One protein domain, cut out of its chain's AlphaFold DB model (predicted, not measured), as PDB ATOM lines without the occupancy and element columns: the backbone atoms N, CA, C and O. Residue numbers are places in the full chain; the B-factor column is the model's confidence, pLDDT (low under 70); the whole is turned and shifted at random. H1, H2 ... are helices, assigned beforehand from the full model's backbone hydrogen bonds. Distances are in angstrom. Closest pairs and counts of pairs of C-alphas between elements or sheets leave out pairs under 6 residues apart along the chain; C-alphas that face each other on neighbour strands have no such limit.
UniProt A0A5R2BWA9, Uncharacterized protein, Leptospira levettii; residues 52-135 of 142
ATOM      1  N   SER A  52      17.658 -41.088  50.476       54.75
ATOM      2  CA  SER A  52      18.862 -40.812  49.714       54.75
ATOM      3  C   SER A  52      19.108 -41.971  48.752       54.75
ATOM      4  O   SER A  52      19.015 -43.136  49.139       54.75
ATOM      5  N   ARG A  53      19.384 -41.632  47.492       65.62
ATOM      6  CA  ARG A  53      19.754 -42.555  46.410       65.62
ATOM      7  C   ARG A  53      21.135 -42.158  45.915       65.62
ATOM      8  O   ARG A  53      21.519 -40.996  46.050       65.62
ATOM      9  N   PHE A  54      21.866 -43.075  45.287       67.38
ATOM     10  CA  PHE A  54      23.130 -42.703  44.655       67.38
ATOM     11  C   PHE A  54      22.953 -41.553  43.661       67.38
ATOM     12  O   PHE A  54      21.983 -41.495  42.885       67.38
ATOM     13  N   ALA A  55      23.922 -40.638  43.661       69.25
ATOM     14  CA  ALA A  55      23.987 -39.612  42.644       69.25
ATOM     15  C   ALA A  55      24.078 -40.255  41.260       69.25
ATOM     16  O   ALA A  55      24.628 -41.344  41.078       69.25
ATOM     17  N   LYS A  56      23.544 -39.550  40.261       75.38
ATOM     18  CA  LYS A  56      23.538 -40.015  38.872       75.38
ATOM     19  C   LYS A  56      24.943 -40.418  38.403       75.38
ATOM     20  O   LYS A  56      25.089 -41.452  37.771       75.38
ATOM     21  N   LYS A  57      25.966 -39.657  38.806       78.44
ATOM     22  CA  LYS A  57      27.373 -39.922  38.478       78.44
ATOM     23  C   LYS A  57      27.858 -41.286  38.966       78.44
ATOM     24  O   LYS A  57      28.557 -41.964  38.230       78.44
ATOM     25  N   VAL A  58      27.487 -41.700  40.179       81.88
ATOM     26  CA  VAL A  58      27.894 -43.003  40.728       81.88
ATOM     27  C   VAL A  58      27.234 -44.138  39.946       81.88
ATOM     28  O   VAL A  58      27.912 -45.090  39.580       81.88
ATOM     29  N   ILE A  59      25.945 -44.003  39.610       84.12
ATOM     30  CA  ILE A  59      25.237 -44.974  38.759       84.12
ATOM     31  C   ILE A  59      25.883 -45.065  37.371       84.12
ATOM     32  O   ILE A  59      26.195 -46.160  36.920       84.12
ATOM     33  N   GLU A  60      26.173 -43.927  36.734       86.62
ATOM     34  CA  GLU A  60      26.840 -43.880  35.424       86.62
ATOM     35  C   GLU A  60      28.234 -44.536  35.441       86.62
ATOM     36  O   GLU A  60      28.678 -45.044  34.412       86.62
ATOM     37  N   GLN A  61      28.944 -44.526  36.577       88.50
ATOM     38  CA  GLN A  61      30.220 -45.241  36.717       88.50
ATOM     39  C   GLN A  61      30.033 -46.730  37.003       88.50
ATOM     40  O   GLN A  61      30.756 -47.543  36.437       88.50
ATOM     41  N   LEU A  62      29.048 -47.106  37.822       89.38
ATOM     42  CA  LEU A  62      28.701 -48.511  38.049       89.38
ATOM     43  C   LEU A  62      28.301 -49.205  36.742       89.38
ATOM     44  O   LEU A  62      28.741 -50.322  36.489       89.38
ATOM     45  N   GLU A  63      27.551 -48.528  35.871       90.31
ATOM     46  CA  GLU A  63      27.182 -49.035  34.541       90.31
ATOM     47  C   GLU A  63      28.389 -49.275  33.623       90.31
ATOM     48  O   GLU A  63      28.329 -50.132  32.742       90.31
ATOM     49  N   LYS A  64      29.494 -48.558  33.841       91.81
ATOM     50  CA  LYS A  64      30.751 -48.709  33.090       91.81
ATOM     51  C   LYS A  64      31.742 -49.658  33.764       91.81
ATOM     52  O   LYS A  64      32.787 -49.947  33.188       91.81
ATOM     53  N   HIS A  65      31.443 -50.118  34.977       94.31
ATOM     54  CA  HIS A  65      32.355 -50.937  35.758       94.31
ATOM     55  C   HIS A  65      32.412 -52.372  35.204       94.31
ATOM     56  O   HIS A  65      31.349 -52.972  35.015       94.31
ATOM     57  N   PRO A  66      33.605 -52.970  35.011       93.06
ATOM     58  CA  PRO A  66      33.749 -54.275  34.356       93.06
ATOM     59  C   PRO A  66      32.932 -55.406  34.997       93.06
ATOM     60  O   PRO A  66      32.387 -56.256  34.300       93.06
ATOM     61  N   THR A  67      32.826 -55.402  36.325       93.69
ATOM     62  CA  THR A  67      32.167 -56.454  37.118       93.69
ATOM     63  C   THR A  67      30.833 -56.036  37.742       93.69
ATOM     64  O   THR A  67      30.088 -56.891  38.218       93.69
ATOM     65  N   LEU A  68      30.527 -54.732  37.781       91.94
ATOM     66  CA  LEU A  68      29.355 -54.190  38.489       91.94
ATOM     67  C   LEU A  68      28.301 -53.599  37.543       91.94
ATOM     68  O   LEU A  68      27.218 -53.218  37.999       91.94
ATOM     69  N   SER A  69      28.578 -53.570  36.236       92.62
ATOM     70  CA  SER A  69      27.609 -53.145  35.227       92.62
ATOM     71  C   SER A  69      26.334 -53.991  35.300       92.62
ATOM     72  O   SER A  69      26.379 -55.220  35.327       92.62
ATOM     73  N   GLY A  70      25.179 -53.326  35.400       87.38
ATOM     74  CA  GLY A  70      23.868 -53.975  35.511       87.38
ATOM     75  C   GLY A  70      23.576 -54.668  36.851       87.38
ATOM     76  O   GLY A  70      22.450 -55.124  37.053       87.38
ATOM     77  N   VAL A  71      24.538 -54.725  37.780       88.38
ATOM     78  CA  VAL A  71      24.369 -55.367  39.098       88.38
ATOM     79  C   VAL A  71      23.517 -54.513  40.034       88.38
ATOM     80  O   VAL A  71      22.722 -55.047  40.808       88.38
ATOM     81  N   PHE A  72      23.680 -53.194  39.960       83.50
ATOM     82  CA  PHE A  72      22.970 -52.233  40.795       83.50
ATOM     83  C   PHE A  72      22.069 -51.351  39.940       83.50
ATOM     84  O   PHE A  72      22.482 -50.850  38.896       83.50
ATOM     85  N   LYS A  73      20.836 -51.143  40.403       78.25
ATOM     86  CA  LYS A  73      19.878 -50.222  39.782       78.25
ATOM     87  C   LYS A  73      19.667 -49.023  40.689       78.25
ATOM     88  O   LYS A  73      19.772 -49.131  41.909       78.25
ATOM     89  N   ARG A  74      19.337 -47.877  40.099       71.00
ATOM     90  CA  ARG A  74      19.059 -46.644  40.844       71.00
ATOM     91  C   ARG A  74      17.898 -46.812  41.834       71.00
ATOM     92  O   ARG A  74      17.867 -46.139  42.860       71.00
ATOM     93  N   GLU A  75      16.970 -47.707  41.520       72.69
ATOM     94  CA  GLU A  75      15.784 -48.039  42.309       72.69
ATOM     95  C   GLU A  75      15.997 -49.235  43.252       72.69
ATOM     96  O   GLU A  75      15.046 -49.661  43.901       72.69
ATOM     97  N   ASP A  76      17.207 -49.805  43.326       72.06
ATOM     98  CA  ASP A  76      17.489 -50.940  44.210       72.06
ATOM     99  C   ASP A  76      17.255 -50.528  45.678       72.06
ATOM    100  O   ASP A  76      17.926 -49.611  46.170       72.06
ATOM    101  N   PRO A  77      16.334 -51.203  46.402       69.19
ATOM    102  CA  PRO A  77      16.024 -50.893  47.796       69.19
ATOM    103  C   PRO A  77      17.238 -50.948  48.721       69.19
ATOM    104  O   PRO A  77      17.264 -50.268  49.745       69.19
ATOM    105  N   SER A  78      18.268 -51.713  48.350       67.75
ATOM    106  CA  SER A  78      19.529 -51.791  49.087       67.75
ATOM    107  C   SER A  78      20.235 -50.437  49.178       67.75
ATOM    108  O   SER A  78      21.041 -50.253  50.078       67.75
ATOM    109  N   PHE A  79      19.952 -49.485  48.285       68.25
ATOM    110  CA  PHE A  79      20.560 -48.146  48.281       68.25
ATOM    111  C   PHE A  79      19.588 -47.035  48.637       68.25
ATOM    112  O   PHE A  79      19.869 -45.865  48.383       68.25
ATOM    113  N   ILE A  80      18.461 -47.404  49.236       67.88
ATOM    114  CA  ILE A  80      17.454 -46.482  49.722       67.88
ATOM    115  C   ILE A  80      17.627 -46.370  51.236       67.88
ATOM    116  O   ILE A  80      17.336 -47.299  51.988       67.88
ATOM    117  N   TYR A  81      18.133 -45.227  51.698       70.75
ATOM    118  CA  TYR A  81      18.407 -45.002  53.117       70.75
ATOM    119  C   TYR A  81      17.739 -43.743  53.653       70.75
ATOM    120  O   TYR A  81      17.632 -42.728  52.968       70.75
ATOM    121  N   LYS A  82      17.309 -43.824  54.920       68.75
ATOM    122  CA  LYS A  82      16.696 -42.707  55.643       68.75
ATOM    123  C   LYS A  82      17.763 -41.700  56.044       68.75
ATOM    124  O   LYS A  82      18.645 -42.012  56.850       68.75
ATOM    125  N   ALA A  83      17.653 -40.498  55.502       65.81
ATOM    126  CA  ALA A  83      18.480 -39.375  55.897       65.81
ATOM    127  C   ALA A  83      17.938 -38.662  57.142       65.81
ATOM    128  O   ALA A  83      16.739 -38.675  57.419       65.81
ATOM    129  N   ASN A  84      18.836 -38.030  57.892       65.75
ATOM    130  CA  ASN A  84      18.490 -37.109  58.963       65.75
ATOM    131  C   ASN A  84      18.184 -35.735  58.354       65.75
ATOM    132  O   ASN A  84      19.078 -35.102  57.792       65.75
ATOM    133  N   GLU A  85      16.933 -35.290  58.483       59.50
ATOM    134  CA  GLU A  85      16.375 -34.078  57.867       59.50
ATOM    135  C   GLU A  85      17.342 -32.884  57.937       59.50
ATOM    136  O   GLU A  85      17.758 -32.332  56.919       59.50
ATOM    137  N   LYS A  86      17.816 -32.525  59.132       59.75
ATOM    138  CA  LYS A  86      18.649 -31.324  59.315       59.75
ATOM    139  C   LYS A  86      19.973 -31.365  58.537       59.75
ATOM    140  O   LYS A  86      20.512 -30.319  58.184       59.75
ATOM    141  N   ALA A  87      20.511 -32.555  58.286       55.59
ATOM    142  CA  ALA A  87      21.857 -32.732  57.761       55.59
ATOM    143  C   ALA A  87      21.904 -32.897  56.228       55.59
ATOM    144  O   ALA A  87      22.986 -32.823  55.648       55.59
ATOM    145  N   VAL A  88      20.759 -33.097  55.561       57.88
ATOM    146  CA  VAL A  88      20.684 -33.285  54.095       57.88
ATOM    147  C   VAL A  88      19.841 -32.238  53.355       57.88
ATOM    148  O   VAL A  88      19.846 -32.205  52.127       57.88
ATOM    149  N   HIS A  89      19.147 -31.349  54.072       54.66
ATOM    150  CA  HIS A  89      18.210 -30.379  53.487       54.66
ATOM    151  C   HIS A  89      18.818 -29.059  52.974       54.66
ATOM    152  O   HIS A  89      18.068 -28.139  52.676       54.66
ATOM    153  N   ASN A  90      20.140 -28.953  52.807       54.06
ATOM    154  CA  ASN A  90      20.786 -27.710  52.347       54.06
ATOM    155  C   ASN A  90      21.366 -27.802  50.921       54.06
ATOM    156  O   ASN A  90      22.477 -27.354  50.663       54.06
ATOM    157  N   GLY A  91      20.640 -28.394  49.980       52.94
ATOM    158  CA  GLY A  91      21.021 -28.515  48.571       52.94
ATOM    159  C   GLY A  91      22.174 -29.490  48.286       52.94
ATOM    160  O   GLY A  91      22.658 -30.219  49.154       52.94
ATOM    161  N   TYR A  92      22.638 -29.497  47.032       56.31
ATOM    162  CA  TYR A  92      23.820 -30.250  46.595       56.31
ATOM    163  C   TYR A  92      25.103 -29.512  47.019       56.31
ATOM    164  O   TYR A  92      25.778 -28.841  46.232       56.31
ATOM    165  N   GLN A  93      25.378 -29.582  48.317       64.44
ATOM    166  CA  GLN A  93      26.551 -28.995  48.964       64.44
ATOM    167  C   GLN A  93      27.844 -29.722  48.584       64.44
ATOM    168  O   GLN A  93      27.807 -30.846  48.080       64.44
ATOM    169  N   ASP A  94      28.986 -29.106  48.886       69.75
ATOM    170  CA  ASP A  94      30.317 -29.683  48.650       69.75
ATOM    171  C   ASP A  94      30.458 -31.101  49.207       69.75
ATOM    172  O   ASP A  94      30.954 -31.977  48.510       69.75
ATOM    173  N   TRP A  95      29.875 -31.387  50.375       72.81
ATOM    174  CA  TRP A  95      29.946 -32.730  50.952       72.81
ATOM    175  C   TRP A  95      29.297 -33.814  50.072       72.81
ATOM    176  O   TRP A  95      29.763 -34.948  50.095       72.81
ATOM    177  N   HIS A  96      28.261 -33.499  49.277       73.44
ATOM    178  CA  HIS A  96      27.696 -34.459  48.318       73.44
ATOM    179  C   HIS A  96      28.674 -34.727  47.169       73.44
ATOM    180  O   HIS A  96      28.788 -35.861  46.717       73.44
ATOM    181  N   ARG A  97      29.398 -33.695  46.711       77.94
ATOM    182  CA  ARG A  97      30.423 -33.829  45.665       77.94
ATOM    183  C   ARG A  97      31.610 -34.644  46.156       77.94
ATOM    184  O   ARG A  97      32.072 -35.519  45.430       77.94
ATOM    185  N   ASP A  98      32.063 -34.373  47.374       80.06
ATOM    186  CA  ASP A  98      33.167 -35.096  48.002       80.06
ATOM    187  C   ASP A  98      32.790 -36.562  48.216       80.06
ATOM    188  O   ASP A  98      33.555 -37.464  47.881       80.06
ATOM    189  N   TYR A  99      31.567 -36.804  48.692       80.69
ATOM    190  CA  TYR A  99      31.019 -38.144  48.847       80.69
ATOM    191  C   TYR A  99      30.944 -38.894  47.511       80.69
ATOM    192  O   TYR A  99      31.470 -40.001  47.407       80.69
ATOM    193  N   ASP A 100      30.380 -38.282  46.464       81.44
ATOM    194  CA  ASP A 100      30.326 -38.868  45.120       81.44
ATOM    195  C   ASP A 100      31.727 -39.141  44.555       81.44
ATOM    196  O   ASP A 100      31.953 -40.171  43.920       81.44
ATOM    197  N   LYS A 101      32.687 -38.244  44.800       85.06
ATOM    198  CA  LYS A 101      34.074 -38.417  44.362       85.06
ATOM    199  C   LYS A 101      34.723 -39.632  45.020       85.06
ATOM    200  O   LYS A 101      35.345 -40.421  44.314       85.06
ATOM    201  N   ILE A 102      34.522 -39.829  46.325       87.62
ATOM    202  CA  ILE A 102      35.035 -40.998  47.054       87.62
ATOM    203  C   ILE A 102      34.550 -42.310  46.411       87.62
ATOM    204  O   ILE A 102      35.313 -43.272  46.332       87.62
ATOM    205  N   PHE A 103      33.311 -42.363  45.914       85.56
ATOM    206  CA  PHE A 103      32.829 -43.534  45.174       85.56
ATOM    207  C   PHE A 103      33.496 -43.730  43.837       85.56
ATOM    208  O   PHE A 103      33.899 -44.845  43.518       85.56
ATOM    209  N   VAL A 104      33.528 -42.670  43.033       85.50
ATOM    210  CA  VAL A 104      34.043 -42.750  41.670       85.50
ATOM    211  C   VAL A 104      35.513 -43.149  41.699       85.50
ATOM    212  O   VAL A 104      35.908 -44.048  40.961       85.50
ATOM    213  N   ASP A 105      36.292 -42.556  42.604       89.25
ATOM    214  CA  ASP A 105      37.700 -42.893  42.791       89.25
ATOM    215  C   ASP A 105      37.866 -44.356  43.244       89.25
ATOM    216  O   ASP A 105      38.729 -45.064  42.726       89.25
ATOM    217  N   TYR A 106      37.013 -44.845  44.154       91.69
ATOM    218  CA  TYR A 106      37.059 -46.238  44.606       91.69
ATOM    219  C   TYR A 106      36.705 -47.232  43.493       91.69
ATOM    220  O   TYR A 106      37.392 -48.236  43.336       91.69
ATOM    221  N   LEU A 107      35.674 -46.951  42.692       90.88
ATOM    222  CA  LEU A 107      35.299 -47.783  41.544       90.88
ATOM    223  C   LEU A 107      36.406 -47.817  40.488       90.88
ATOM    224  O   LEU A 107      36.715 -48.872  39.950       90.88
ATOM    225  N   PHE A 108      37.040 -46.677  40.213       91.12
ATOM    226  CA  PHE A 108      38.143 -46.617  39.258       91.12
ATOM    227  C   PHE A 108      39.374 -47.403  39.736       91.12
ATOM    228  O   PHE A 108      40.041 -48.054  38.936       91.12
ATOM    229  N   ALA A 109      39.669 -47.363  41.037       93.62
ATOM    230  CA  ALA A 109      40.820 -48.046  41.621       93.62
ATOM    231  C   ALA A 109      40.647 -49.571  41.767       93.62
ATOM    232  O   ALA A 109      41.644 -50.261  41.967       93.62
ATOM    233  N   ASN A 110      39.420 -50.098  41.678       95.12
ATOM    234  CA  ASN A 110      39.113 -51.511  41.931       95.12
ATOM    235  C   ASN A 110      38.306 -52.127  40.768       95.12
ATOM    236  O   ASN A 110      37.134 -52.450  40.944       95.12
ATOM    237  N   PRO A 111      38.887 -52.297  39.567       93.69
ATOM    238  CA  PRO A 111      38.152 -52.751  38.379       93.69
ATOM    239  C   PRO A 111      37.596 -54.184  38.477       93.69
ATOM    240  O   PRO A 111      36.702 -54.550  37.714       93.69
ATOM    241  N   ASP A 112      38.116 -54.994  39.396       94.44
ATOM    242  CA  ASP A 112      37.729 -56.377  39.683       94.44
ATOM    243  C   ASP A 112      36.742 -56.508  40.859       94.44
ATOM    244  O   ASP A 112      36.359 -57.618  41.227       94.44
ATOM    245  N   LEU A 113      36.285 -55.382  41.416       94.19
ATOM    246  CA  LEU A 113      35.445 -55.336  42.610       94.19
ATOM    247  C   LEU A 113      34.180 -56.192  42.473       94.19
ATOM    248  O   LEU A 113      33.371 -56.001  41.562       94.19
ATOM    249  N   SER A 114      33.953 -57.099  43.419       92.44
ATOM    250  CA  SER A 114      32.715 -57.874  43.481       92.44
ATOM    251  C   SER A 114      31.562 -57.080  44.103       92.44
ATOM    252  O   SER A 114      31.743 -56.100  44.834       92.44
ATOM    253  N   LYS A 115      30.329 -57.553  43.879       88.69
ATOM    254  CA  LYS A 115      29.122 -56.994  44.510       88.69
ATOM    255  C   LYS A 115      29.249 -56.924  46.038       88.69
ATOM    256  O   LYS A 115      28.896 -55.908  46.636       88.69
ATOM    257  N   ALA A 116      29.732 -58.000  46.659       89.38
ATOM    258  CA  ALA A 116      29.846 -58.112  48.111       89.38
ATOM    259  C   ALA A 116      30.892 -57.137  48.668       89.38
ATOM    260  O   ALA A 116      30.641 -56.455  49.663       89.38
ATOM    261  N   GLU A 117      32.037 -57.007  47.996       91.19
ATOM    262  CA  GLU A 117      33.084 -56.058  48.384       91.19
ATOM    263  C   GLU A 117      32.619 -54.611  48.232       91.19
ATOM    264  O   GLU A 117      32.855 -53.800  49.129       91.19
ATOM    265  N   PHE A 118      31.887 -54.296  47.158       89.12
ATOM    266  CA  PHE A 118      31.285 -52.976  46.989       89.12
ATOM    267  C   PHE A 118      30.299 -52.658  48.119       89.12
ATOM    268  O   PHE A 118      30.407 -51.600  48.739       89.12
ATOM    269  N   LYS A 119      29.381 -53.580  48.451       85.81
ATOM    270  CA  LYS A 119      28.421 -53.401  49.557       85.81
ATOM    271  C   LYS A 119      29.115 -53.259  50.914       85.81
ATOM    272  O   LYS A 119      28.722 -52.416  51.723       85.81
ATOM    273  N   LEU A 120      30.184 -54.019  51.152       88.62
ATOM    274  CA  LEU A 120      30.976 -53.931  52.378       88.62
ATOM    275  C   LEU A 120      31.724 -52.598  52.492       88.62
ATOM    276  O   LEU A 120      31.686 -51.968  53.552       88.62
ATOM    277  N   TYR A 121      32.386 -52.153  51.420       89.75
ATOM    278  CA  TYR A 121      33.003 -50.824  51.361       89.75
ATOM    279  C   TYR A 121      31.966 -49.749  51.667       89.75
ATOM    280  O   TYR A 121      32.176 -48.863  52.496       89.75
ATOM    281  N   MET A 122      30.792 -49.908  51.069       84.69
ATOM    282  CA  MET A 122      29.694 -48.993  51.244       84.69
ATOM    283  C   MET A 122      29.202 -48.898  52.685       84.69
ATOM    284  O   MET A 122      29.006 -47.813  53.241       84.69
ATOM    285  N   HIS A 123      29.032 -50.050  53.321       86.31
ATOM    286  CA  HIS A 123      28.684 -50.109  54.725       86.31
ATOM    287  C   HIS A 123      29.724 -49.378  55.584       86.31
ATOM    288  O   HIS A 123      29.343 -48.545  56.407       86.31
ATOM    289  N   LYS A 124      31.021 -49.638  55.354       88.19
ATOM    290  CA  LYS A 124      32.136 -49.017  56.089       88.19
ATOM    291  C   LYS A 124      32.179 -47.500  55.912       88.19
ATOM    292  O   LYS A 124      32.371 -46.791  56.894       88.19
ATOM    293  N   LEU A 125      31.959 -46.997  54.698       86.88
ATOM    294  CA  LEU A 125      31.945 -45.558  54.437       86.88
ATOM    295  C   LEU A 125      30.824 -44.867  55.230       86.88
ATOM    296  O   LEU A 125      31.074 -43.891  55.931       86.88
ATOM    297  N   HIS A 126      29.619 -45.442  55.249       82.19
ATOM    298  CA  HIS A 126      28.506 -44.927  56.057       82.19
ATOM    299  C   HIS A 126      28.706 -45.059  57.576       82.19
ATOM    300  O   HIS A 126      27.969 -44.449  58.349       82.19
ATOM    301  N   GLN A 127      29.704 -45.828  58.022       86.06
ATOM    302  CA  GLN A 127      30.110 -45.881  59.426       86.06
ATOM    303  C   GLN A 127      31.058 -44.737  59.828       86.06
ATOM    304  O   GLN A 127      31.385 -44.609  61.011       86.06
ATOM    305  N   GLN A 128      31.505 -43.892  58.897       85.81
ATOM    306  CA  GLN A 128      32.307 -42.721  59.249       85.81
ATOM    307  C   GLN A 128      31.464 -41.689  60.019       85.81
ATOM    308  O   GLN A 128      30.287 -41.518  59.696       85.81
ATOM    309  N   PRO A 129      32.028 -40.976  61.016       83.12
ATOM    310  CA  PRO A 129      31.264 -40.057  61.867       83.12
ATOM    311  C   PRO A 129      30.438 -39.021  61.093       83.12
ATOM    312  O   PRO A 129      29.254 -38.849  61.373       83.12
ATOM    313  N   SER A 130      31.033 -38.409  60.067       78.69
ATOM    314  CA  SER A 130      30.406 -37.377  59.230       78.69
ATOM    315  C   SER A 130      29.205 -37.886  58.428       78.69
ATOM    316  O   SER A 130      28.240 -37.152  58.220       78.69
ATOM    317  N   LEU A 131      29.244 -39.144  57.980       78.88
ATOM    318  CA  LEU A 131      28.146 -39.774  57.249       78.88
ATOM    319  C   LEU A 131      27.121 -40.396  58.188       78.88
ATOM    320  O   LEU A 131      25.935 -40.343  57.887       78.88
ATOM    321  N   ARG A 132      27.533 -40.909  59.350       83.12
ATOM    322  CA  ARG A 132      26.614 -41.443  60.362       83.12
ATOM    323  C   ARG A 132      25.742 -40.346  60.976       83.12
ATOM    324  O   ARG A 132      24.579 -40.596  61.268       83.12
ATOM    325  N   GLU A 133      26.258 -39.127  61.122       81.44
ATOM    326  CA  GLU A 133      25.455 -37.969  61.544       81.44
ATOM    327  C   GLU A 133      24.322 -37.658  60.542       81.44
ATOM    328  O   GLU A 133      23.195 -37.329  60.931       81.44
ATOM    329  N   ARG A 134      24.611 -37.827  59.245       77.69
ATOM    330  CA  ARG A 134      23.682 -37.576  58.131       77.69
ATOM    331  C   ARG A 134      22.739 -38.747  57.865       77.69
ATOM    332  O   ARG A 134      21.573 -38.536  57.546       77.69
ATOM    333  N   PHE A 135      23.228 -39.971  58.022       77.38
ATOM    334  CA  PHE A 135      22.557 -41.219  57.668       77.38
ATOM    335  C   PHE A 135      22.720 -42.263  58.791       77.38
ATOM    336  O   PHE A 135      23.408 -43.275  58.634       77.38
TER     337      PHE A 135
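This is residues 52 to 135 of the 142 residues of an uncharacterized protein of Leptospira levettii (UniProt A0A5R2BWA9). Three helices run lengthwise in a loose group: H3, with H1 side by side with part of it, and H4 folding back near it. A long loop, residues 63 to 84, returns along the length to little H2, where H5 turns across H4's end. The printed part has 84 residues with five named helices, H1 to H5 in chain order, and no named strand; it is all helix, compact, with a radius of gyration of the C-alphas of 12.7 A, spanning 37 by 23 by 21 A.

H3, residues 94 to 109, touches H1, residues 56 to 62, with residues 100 to 107 alone; the closest C-alphas, Val 58 and Val 104, are 6.2 A apart, at a shallow tilt of 13 degrees, the same way. H3 and H4, residues 115 to 126, are near each other, with 9 pairs of C-alphas within 10 A. H5, residues 129 to 134, is close but not clearly touching H4, about perpendicular at 88 degrees; the closest C-alphas, His 126 and Arg 132, are 5.9 A apart. H2, residues 85 to 88, and H5 only just touch, with 3 pairs within 8 A, the closest C-alphas being Ala 87 and Arg 134 at 5.2 A. Each O i to N i+4 pair is within hydrogen-bond range in H1, H3 and H4, and 1 of 2 in H5; H2 is too short for one.

H3 is 22.3 A long, from C-alpha 94 at (30.317, -29.683, 48.650), and H4 16.7 A. H1 measures 10.0 A, H5 8.8 A, ending at C-alpha 134 (23.682, -37.576, 58.131), and H2 5.8 A.

The farthest C-alphas, Pro 66 and Lys 86, are 37.1 A apart. The printed part has no cut; the link H1 to H2 is long, the others tight. Residues 89 to 94 stand free. Residues 52 to 55, 77 to 80 and 82 to 94 have pLDDT under 70.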